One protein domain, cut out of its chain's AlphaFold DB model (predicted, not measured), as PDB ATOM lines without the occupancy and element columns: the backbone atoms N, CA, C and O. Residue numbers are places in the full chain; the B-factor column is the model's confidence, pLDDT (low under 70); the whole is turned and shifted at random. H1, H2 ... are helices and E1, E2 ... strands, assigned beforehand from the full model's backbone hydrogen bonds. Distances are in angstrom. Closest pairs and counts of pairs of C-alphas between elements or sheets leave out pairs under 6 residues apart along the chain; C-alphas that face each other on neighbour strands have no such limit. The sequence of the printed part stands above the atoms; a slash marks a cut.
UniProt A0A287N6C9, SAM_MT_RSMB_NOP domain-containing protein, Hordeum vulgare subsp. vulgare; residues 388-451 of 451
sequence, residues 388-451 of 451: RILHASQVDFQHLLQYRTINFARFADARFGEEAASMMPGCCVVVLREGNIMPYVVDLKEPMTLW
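AT A GLANCE: This is residues 388 to 451 of the 451 residues of the protein "SAM_MT_RSMB_NOP domain-containing protein" of Hordeum vulgare subsp. vulgare (UniProt A0A287N6C9). Two short helices, H1 and H2, cover one face of a small mixed sheet, E1 E2 E3 in order; its other face is bare, and residues 436 to 444 stick out as a loop. The printed part has 64 residues, ordered E1 H1 H2 E2 E3; the class is mixed, with 30 residues, under half, in named elements. It is only just compact, close to loose: radius of gyration of the C-alphas 12.4 A, spans 36 by 22 by 21 A.

IN THESE COORDINATES: Find E1, residues 389 to 392, from C-alpha 389 at (290.071, 221.258, 395.567). E2 is residues 428 to 432, 13.2 A; E3, residues 448 to 450, ends at (287.597, 222.261, 385.155). H1 is residues 394 to 402, 12.3 A; H2, 414 to 422, 12.2 A.

HOW THE PARTS SIT: E1 and E2 are parallel; look at N 390 and O 429, 2.9 A, within hydrogen-bond range. E2 and E3 meet only at a point, C-alphas 429 and 449 facing each other at 5.0 A. E1, H1 H2, E2 form a strand-helix-strand unit, parallel strands with helices between, its crossover right-handed. H1 and H2 are on the same face, heights over the sheet 8.8 A and 9.9 A. Closest C-alphas are Phe 397 and Leu 432, 6.3 A, for H1 and E2, and Phe 416 and Ala 392, 6.5 A, for H2 and E1. In both helices every O i to N i+4 pair is within hydrogen-bond range.

THE WHOLE: The farthest C-alphas, Pro 425 and Tyr 440, are 36.7 A apart. The printed part has no cut; links H1 to H2 and E2 to E3 are long. Residues 435 to 451 have pLDDT under 70.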
ATOM      1  N   ARG A 388     290.135 225.280 396.884       93.69
ATOM      2  CA  ARG A 388     289.567 225.067 395.542       93.69
ATOM      3  C   ARG A 388     289.808 223.649 395.013       93.69
ATOM      4  O   ARG A 388     289.923 223.472 393.805       93.69
ATOM      5  N   ILE A 389     289.910 222.671 395.906       95.25
ATOM      6  CA  ILE A 389     290.071 221.258 395.567       95.25
ATOM      7  C   ILE A 389     288.785 220.559 395.984       95.25
ATOM      8  O   ILE A 389     288.403 220.639 397.146       95.25
ATOM      9  N   LEU A 390     288.126 219.906 395.035       94.75
ATOM     10  CA  LEU A 390     286.952 219.081 395.288       94.75
ATOM     11  C   LEU A 390     287.278 217.632 394.960       94.75
ATOM     12  O   LEU A 390     288.015 217.348 394.019       94.75
ATOM     13  N   HIS A 391     286.688 216.706 395.702       94.25
ATOM     14  CA  HIS A 391     286.915 215.282 395.499       94.25
ATOM     15  C   HIS A 391     285.643 214.614 394.980       94.25
ATOM     16  O   HIS A 391     284.697 214.437 395.750       94.25
ATOM     17  N   ALA A 392     285.637 214.213 393.710       94.88
ATOM     18  CA  ALA A 392     284.481 213.621 393.041       94.88
ATOM     19  C   ALA A 392     284.494 212.087 393.093       94.88
ATOM     20  O   ALA A 392     285.552 211.452 393.094       94.88
ATOM     21  N   SER A 393     283.303 211.487 393.095       94.19
ATOM     22  CA  SER A 393     283.129 210.056 392.828       94.19
ATOM     23  C   SER A 393     283.497 209.732 391.373       94.19
ATOM     24  O   SER A 393     283.528 210.624 390.528       94.19
ATOM     25  N   GLN A 394     283.722 208.459 391.038       94.12
ATOM     26  CA  GLN A 394     283.966 208.060 389.644       94.12
ATOM     27  C   GLN A 394     282.814 208.455 388.705       94.12
ATOM     28  O   GLN A 394     283.066 208.894 387.585       94.12
ATOM     29  N   VAL A 395     281.568 208.350 389.175       93.75
ATOM     30  CA  VAL A 395     280.367 208.708 388.403       93.75
ATOM     31  C   VAL A 395     280.319 210.215 388.144       93.75
ATOM     32  O   VAL A 395     280.143 210.644 387.008       93.75
ATOM     33  N   ASP A 396     280.541 211.027 389.178       94.00
ATOM     34  CA  ASP A 396     280.516 212.487 389.045       94.00
ATOM     35  C   ASP A 396     281.701 213.012 388.246       94.00
ATOM     36  O   ASP A 396     281.550 213.928 387.439       94.00
ATOM     37  N   PHE A 397     282.870 212.391 388.408       94.19
ATOM     38  CA  PHE A 397     284.037 212.702 387.597       94.19
ATOM     39  C   PHE A 397     283.767 212.400 386.121       94.19
ATOM     40  O   PHE A 397     284.038 213.237 385.266       94.19
ATOM     41  N   GLN A 398     283.146 211.260 385.807       93.50
ATOM     42  CA  GLN A 398     282.720 210.950 384.444       93.50
ATOM     43  C   GLN A 398     281.708 211.974 383.913       93.50
ATOM     44  O   GLN A 398     281.850 212.421 382.774       93.50
ATOM     45  N   HIS A 399     280.726 212.390 384.716       92.56
ATOM     46  CA  HIS A 399     279.785 213.434 384.311       92.56
ATOM     47  C   HIS A 399     280.506 214.745 383.963       92.56
ATOM     48  O   HIS A 399     280.220 215.325 382.916       92.56
ATOM     49  N   LEU A 400     281.477 215.173 384.779       93.00
ATOM     50  CA  LEU A 400     282.299 216.367 384.528       93.00
ATOM     51  C   LEU A 400     283.104 216.280 383.225       93.00
ATOM     52  O   LEU A 400     283.317 217.299 382.572       93.00
ATOM     53  N   LEU A 401     283.537 215.081 382.827       92.50
ATOM     54  CA  LEU A 401     284.235 214.868 381.555       92.50
ATOM     55  C   LEU A 401     283.289 214.865 380.350       92.50
ATOM     56  O   LEU A 401     283.683 215.257 379.254       92.50
ATOM     57  N   GLN A 402     282.054 214.403 380.534       94.06
ATOM     58  CA  GLN A 402     281.076 214.274 379.454       94.06
ATOM     59  C   GLN A 402     280.366 215.589 379.134       94.06
ATOM     60  O   GLN A 402     280.051 215.856 377.973       94.06
ATOM     61  N   TYR A 403     280.094 216.411 380.148       91.38
ATOM     62  CA  TYR A 403     279.272 217.604 380.000       91.38
ATOM     63  C   TYR A 403     280.065 218.875 380.278       91.38
ATOM     64  O   TYR A 403     280.648 219.054 381.341       91.38
ATOM     65  N   ARG A 404     279.987 219.826 379.343       88.25
ATOM     66  CA  ARG A 404     280.618 221.147 379.476       88.25
ATOM     67  C   ARG A 404     280.051 221.983 380.628       88.25
ATOM     68  O   ARG A 404     280.742 222.846 381.158       88.25
ATOM     69  N   THR A 405     278.778 221.799 380.968       89.81
ATOM     70  CA  THR A 405     278.102 222.553 382.029       89.81
ATOM     71  C   THR A 405     277.107 221.642 382.721       89.81
ATOM     72  O   THR A 405     276.306 220.980 382.061       89.81
ATOM     73  N   ILE A 406     277.158 221.607 384.051       90.25
ATOM     74  CA  ILE A 406     276.344 220.715 384.875       90.25
ATOM     75  C   ILE A 406     275.697 221.542 385.976       90.25
ATOM     76  O   ILE A 406     276.353 222.345 386.634       90.25
ATOM     77  N   ASN A 407     274.397 221.343 386.181       90.88
ATOM     78  CA  ASN A 407     273.724 221.872 387.358       90.88
ATOM     79  C   ASN A 407     274.155 221.044 388.574       90.88
ATOM     80  O   ASN A 407     274.005 219.825 388.548       90.88
ATOM     81  N   PHE A 408     274.646 221.692 389.630       91.69
ATOM     82  CA  PHE A 408     275.165 221.021 390.824       91.69
ATOM     83  C   PHE A 408     274.164 220.060 391.488       91.69
ATOM     84  O   PHE A 408     274.577 219.053 392.052       91.69
ATOM     85  N   ALA A 409     272.855 220.288 391.332       90.00
ATOM     86  CA  ALA A 409     271.811 219.383 391.813       90.00
ATOM     87  C   ALA A 409     271.712 218.052 391.032       90.00
ATOM     88  O   ALA A 409     270.927 217.185 391.403       90.00
ATOM     89  N   ARG A 410     272.454 217.894 389.925       90.00
ATOM     90  CA  ARG A 410     272.471 216.680 389.086       90.00
ATOM     91  C   ARG A 410     273.653 215.750 389.368       90.00
ATOM     92  O   ARG A 410     273.761 214.725 388.698       90.00
ATOM     93  N   PHE A 411     274.534 216.093 390.304       92.31
ATOM     94  CA  PHE A 411     275.581 215.169 390.734       92.31
ATOM     95  C   PHE A 411     274.992 214.007 391.538       92.31
ATOM     96  O   PHE A 411     274.006 214.164 392.257       92.31
ATOM     97  N   ALA A 412     275.597 212.833 391.386       90.88
ATOM     98  CA  ALA A 412     275.235 211.614 392.086       90.88
ATOM     99  C   ALA A 412     275.578 211.700 393.585       90.88
ATOM    100  O   ALA A 412     274.748 211.315 394.407       90.88
ATOM    101  N   ASP A 413     276.754 212.227 393.966       92.31
ATOM    102  CA  ASP A 413     277.044 212.587 395.364       92.31
ATOM    103  C   ASP A 413     276.507 213.997 395.668       92.31
ATOM    104  O   ASP A 413     277.098 215.009 395.282       92.31
ATOM    105  N   ALA A 414     275.394 214.064 396.403       92.06
ATOM    106  CA  ALA A 414     274.781 215.326 396.817       92.06
ATOM    107  C   ALA A 414     275.756 216.231 397.591       92.06
ATOM    108  O   ALA A 414     275.745 217.444 397.393       92.06
ATOM    109  N   ARG A 415     276.664 215.658 398.397       92.12
ATOM    110  CA  ARG A 415     277.651 216.442 399.160       92.12
ATOM    111  C   ARG A 415     278.653 217.124 398.242       92.12
ATOM    112  O   ARG A 415     279.048 218.248 398.515       92.12
ATOM    113  N   PHE A 416     279.055 216.460 397.156       93.62
ATOM    114  CA  PHE A 416     279.937 217.056 396.152       93.62
ATOM    115  C   PHE A 416     279.248 218.242 395.463       93.62
ATOM    116  O   PHE A 416     279.857 219.298 395.298       93.62
ATOM    117  N   GLY A 417     277.962 218.097 395.122       93.00
ATOM    118  CA  GLY A 417     277.158 219.189 394.573       93.00
ATOM    119  C   GLY A 417     276.972 220.359 395.542       93.00
ATOM    120  O   GLY A 417     277.117 221.510 395.134       93.00
ATOM    121  N   GLU A 418     276.709 220.089 396.821       94.31
ATOM    122  CA  GLU A 418     276.598 221.109 397.873       94.31
ATOM    123  C   GLU A 418     277.930 221.833 398.119       94.31
ATOM    124  O   GLU A 418     277.962 223.061 398.182       94.31
ATOM    125  N   GLU A 419     279.042 221.095 398.194       93.50
ATOM    126  CA  GLU A 419     280.385 221.655 398.360       93.50
ATOM    127  C   GLU A 419     280.744 222.565 397.176       93.50
ATOM    128  O   GLU A 419     281.153 223.712 397.379       93.50
ATOM    129  N   ALA A 420     280.490 222.109 395.944       92.38
ATOM    130  CA  ALA A 420     280.671 222.907 394.734       92.38
ATOM    131  C   ALA A 420     279.785 224.166 394.720       92.38
ATOM    132  O   ALA A 420     280.268 225.248 394.391       92.38
ATOM    133  N   ALA A 421     278.512 224.048 395.117       92.25
ATOM    134  CA  ALA A 421     277.568 225.165 395.171       92.25
ATOM    135  C   ALA A 421     277.926 226.205 396.243       92.25
ATOM    136  O   ALA A 421     277.667 227.394 396.060       92.25
ATOM    137  N   SER A 422     278.515 225.765 397.356       92.69
ATOM    138  CA  SER A 422     278.941 226.638 398.455       92.69
ATOM    139  C   SER A 422     280.221 227.424 398.148       92.69
ATOM    140  O   SER A 422     280.511 228.432 398.796       92.69
ATOM    141  N   MET A 423     281.001 226.974 397.163       90.44
ATOM    142  CA  MET A 423     282.257 227.603 396.787       90.44
ATOM    143  C   MET A 423     282.007 228.899 396.005       90.44
ATOM    144  O   MET A 423     281.151 228.964 395.127       90.44
ATOM    145  N   MET A 424     282.803 229.941 396.275       87.56
ATOM    146  CA  MET A 424     282.731 231.175 395.483       87.56
ATOM    147  C   MET A 424     282.943 230.887 393.982       87.56
ATOM    148  O   MET A 424     283.733 230.000 393.646       87.56
ATOM    149  N   PRO A 425     282.326 231.645 393.060       89.00
ATOM    150  CA  PRO A 425     282.552 231.469 391.627       89.00
ATOM    151  C   PRO A 425     284.038 231.531 391.244       89.00
ATOM    152  O   PRO A 425     284.793 232.351 391.770       89.00
ATOM    153  N   GLY A 426     284.459 230.658 390.322       89.50
ATOM    154  CA  GLY A 426     285.803 230.657 389.738       89.50
ATOM    155  C   GLY A 426     286.336 229.260 389.413       89.50
ATOM    156  O   GLY A 426     285.636 228.259 389.542       89.50
ATOM    157  N   CYS A 427     287.616 229.187 389.059       91.25
ATOM    158  CA  CYS A 427     288.304 227.940 388.720       91.25
ATOM    159  C   CYS A 427     288.563 227.055 389.956       91.25
ATOM    160  O   CYS A 427     288.971 227.557 391.007       91.25
ATOM    161  N   CYS A 428     288.331 225.747 389.856       93.69
ATOM    162  CA  CYS A 428     288.687 224.767 390.886       93.69
ATOM    163  C   CYS A 428     289.312 223.510 390.260       93.69
ATOM    164  O   CYS A 428     289.211 223.272 389.054       93.69
ATOM    165  N   VAL A 429     289.997 222.732 391.092       94.88
ATOM    166  CA  VAL A 429     290.571 221.436 390.739       94.88
ATOM    167  C   VAL A 429     289.638 220.364 391.269       94.88
ATOM    168  O   VAL A 429     289.262 220.396 392.440       94.88
ATOM    169  N   VAL A 430     289.280 219.407 390.420       94.50
ATOM    170  CA  VAL A 430     288.516 218.239 390.852       94.50
ATOM    171  C   VAL A 430     289.420 217.022 390.783       94.50
ATOM    172  O   VAL A 430     290.039 216.747 389.757       94.50
ATOM    173  N   VAL A 431     289.495 216.301 391.891       94.00
ATOM    174  CA  VAL A 431     290.304 215.100 392.061       94.00
ATOM    175  C   VAL A 431     289.364 213.906 392.121       94.00
ATOM    176  O   VAL A 431     288.382 213.907 392.867       94.00
ATOM    177  N   LEU A 432     289.659 212.874 391.341       93.69
ATOM    178  CA  LEU A 432     288.944 211.609 391.425       93.69
ATOM    179  C   LEU A 432     289.266 210.934 392.768       93.69
ATOM    180  O   LEU A 432     290.433 210.707 393.081       93.69
ATOM    181  N   ARG A 433     288.247 210.608 393.570       87.19
ATOM    182  CA  ARG A 433     288.432 209.783 394.773       87.19
ATOM    183  C   ARG A 433     288.816 208.372 394.344       87.19
ATOM    184  O   ARG A 433     287.993 207.667 393.762       87.19
ATOM    185  N   GLU A 434     290.026 207.940 394.672       74.12
ATOM    186  CA  GLU A 434     290.365 206.519 394.624       74.12
ATOM    187  C   GLU A 434     289.556 205.808 395.717       74.12
ATOM    188  O   GLU A 434     289.712 206.073 396.909       74.12
ATOM    189  N   GLY A 435     288.610 204.954 395.324       52.50
ATOM    190  CA  GLY A 435     287.892 204.117 396.283       52.50
ATOM    191  C   GLY A 435     288.867 203.127 396.915       52.50
ATOM    192  O   GLY A 435     289.571 202.470 396.166       52.50
ATOM    193  N   ASN A 436     288.912 203.040 398.254       43.72
ATOM    194  CA  ASN A 436     289.706 202.104 399.075       43.72
ATOM    195  C   ASN A 436     290.559 201.084 398.289       43.72
ATOM    196  O   ASN A 436     290.179 199.920 398.152       43.72
ATOM    197  N   ILE A 437     291.743 201.500 397.842       41.34
ATOM    198  CA  ILE A 437     292.829 200.578 397.515       41.34
ATOM    199  C   ILE A 437     293.761 200.606 398.730       41.34
ATOM    200  O   ILE A 437     294.231 201.664 399.145       41.34
ATOM    201  N   MET A 438     293.951 199.443 399.360       32.09
ATOM    202  CA  MET A 438     294.942 199.216 400.423       32.09
ATOM    203  C   MET A 438     296.319 199.777 400.021       32.09
ATOM    204  O   MET A 438     296.630 199.795 398.831       32.09
ATOM    205  N   PRO A 439     297.165 200.206 400.978       35.19
ATOM    206  CA  PRO A 439     298.326 201.037 400.699       35.19
ATOM    207  C   PRO A 439     299.415 200.229 399.990       35.19
ATOM    208  O   PRO A 439     300.276 199.622 400.620       35.19
ATOM    209  N   TYR A 440     299.398 200.262 398.666       34.75
ATOM    210  CA  TYR A 440     300.594 200.109 397.860       34.75
ATOM    211  C   TYR A 440     300.813 201.437 397.164       34.75
ATOM    212  O   TYR A 440     299.947 201.885 396.428       34.75
ATOM    213  N   VAL A 441     301.941 202.064 397.495       43.91
ATOM    214  CA  VAL A 441     302.533 203.265 396.890       43.91
ATOM    215  C   VAL A 441     301.991 203.513 395.475       43.91
ATOM    216  O   VAL A 441     302.394 202.832 394.534       43.91
ATOM    217  N   VAL A 442     301.052 204.456 395.337       32.75
ATOM    218  CA  VAL A 442     300.497 204.867 394.040       32.75
ATOM    219  C   VAL A 442     301.152 206.182 393.638       32.75
ATOM    220  O   VAL A 442     301.014 207.199 394.319       32.75
ATOM    221  N   ASP A 443     301.887 206.123 392.531       38.53
ATOM    222  CA  ASP A 443     302.372 207.271 391.772       38.53
ATOM    223  C   ASP A 443     301.230 208.245 391.456       38.53
ATOM    224  O   ASP A 443     300.165 207.855 390.974       38.53
ATOM    225  N   LEU A 444     301.491 209.531 391.697       36.94
ATOM    226  CA  LEU A 444     300.610 210.664 391.414       36.94
ATOM    227  C   LEU A 444     300.110 210.629 389.959       36.94
ATOM    228  O   LEU A 444     300.830 211.017 389.038       36.94
ATOM    229  N   LYS A 445     298.857 210.209 389.751       44.25
ATOM    230  CA  LYS A 445     298.151 210.406 388.480       44.25
ATOM    231  C   LYS A 445     297.483 211.779 388.423       44.25
ATOM    232  O   LYS A 445     297.010 212.319 389.419       44.25
ATOM    233  N   GLU A 446     297.520 212.327 387.215       42.75
ATOM    234  CA  GLU A 446     297.363 213.734 386.849       42.75
ATOM    235  C   GLU A 446     296.065 214.398 387.360       42.75
ATOM    236  O   GLU A 446     294.965 213.931 387.053       42.75
ATOM    237  N   PRO A 447     296.157 215.532 388.082       41.19
ATOM    238  CA  PRO A 447     295.002 216.364 388.386       41.19
ATOM    239  C   PRO A 447     294.578 217.163 387.141       41.19
ATOM    240  O   PRO A 447     295.432 217.692 386.431       41.19
ATOM    241  N   MET A 448     293.264 217.298 386.897       42.41
ATOM    242  CA  MET A 448     292.685 218.110 385.811       42.41
ATOM    243  C   MET A 448     291.966 219.364 386.331       42.41
ATOM    244  O   MET A 448     291.353 219.363 387.397       42.41
ATOM    245  N   THR A 449     292.039 220.455 385.561       34.22
ATOM    246  CA  THR A 449     291.350 221.722 385.857       34.22
ATOM    247  C   THR A 449     290.022 221.779 385.105       34.22
ATOM    248  O   THR A 449     290.008 221.542 383.897       34.22
ATOM    249  N   LEU A 450     288.920 222.117 385.781       37.00
ATOM    250  CA  LEU A 450     287.597 222.261 385.155       37.00
ATOM    251  C   LEU A 450     287.180 223.738 385.062       37.00
ATOM    252  O   LEU A 450     287.575 224.560 385.897       37.00
ATOM    253  N   TRP A 451     286.458 224.051 383.980       36.53
ATOM    254  CA  TRP A 451     286.129 225.398 383.504       36.53
ATOM    255  C   TRP A 451     284.898 226.010 384.149       36.53
ATOM    256  O   TRP A 451     283.854 225.324 384.148       36.53
TER     257      TRP A 451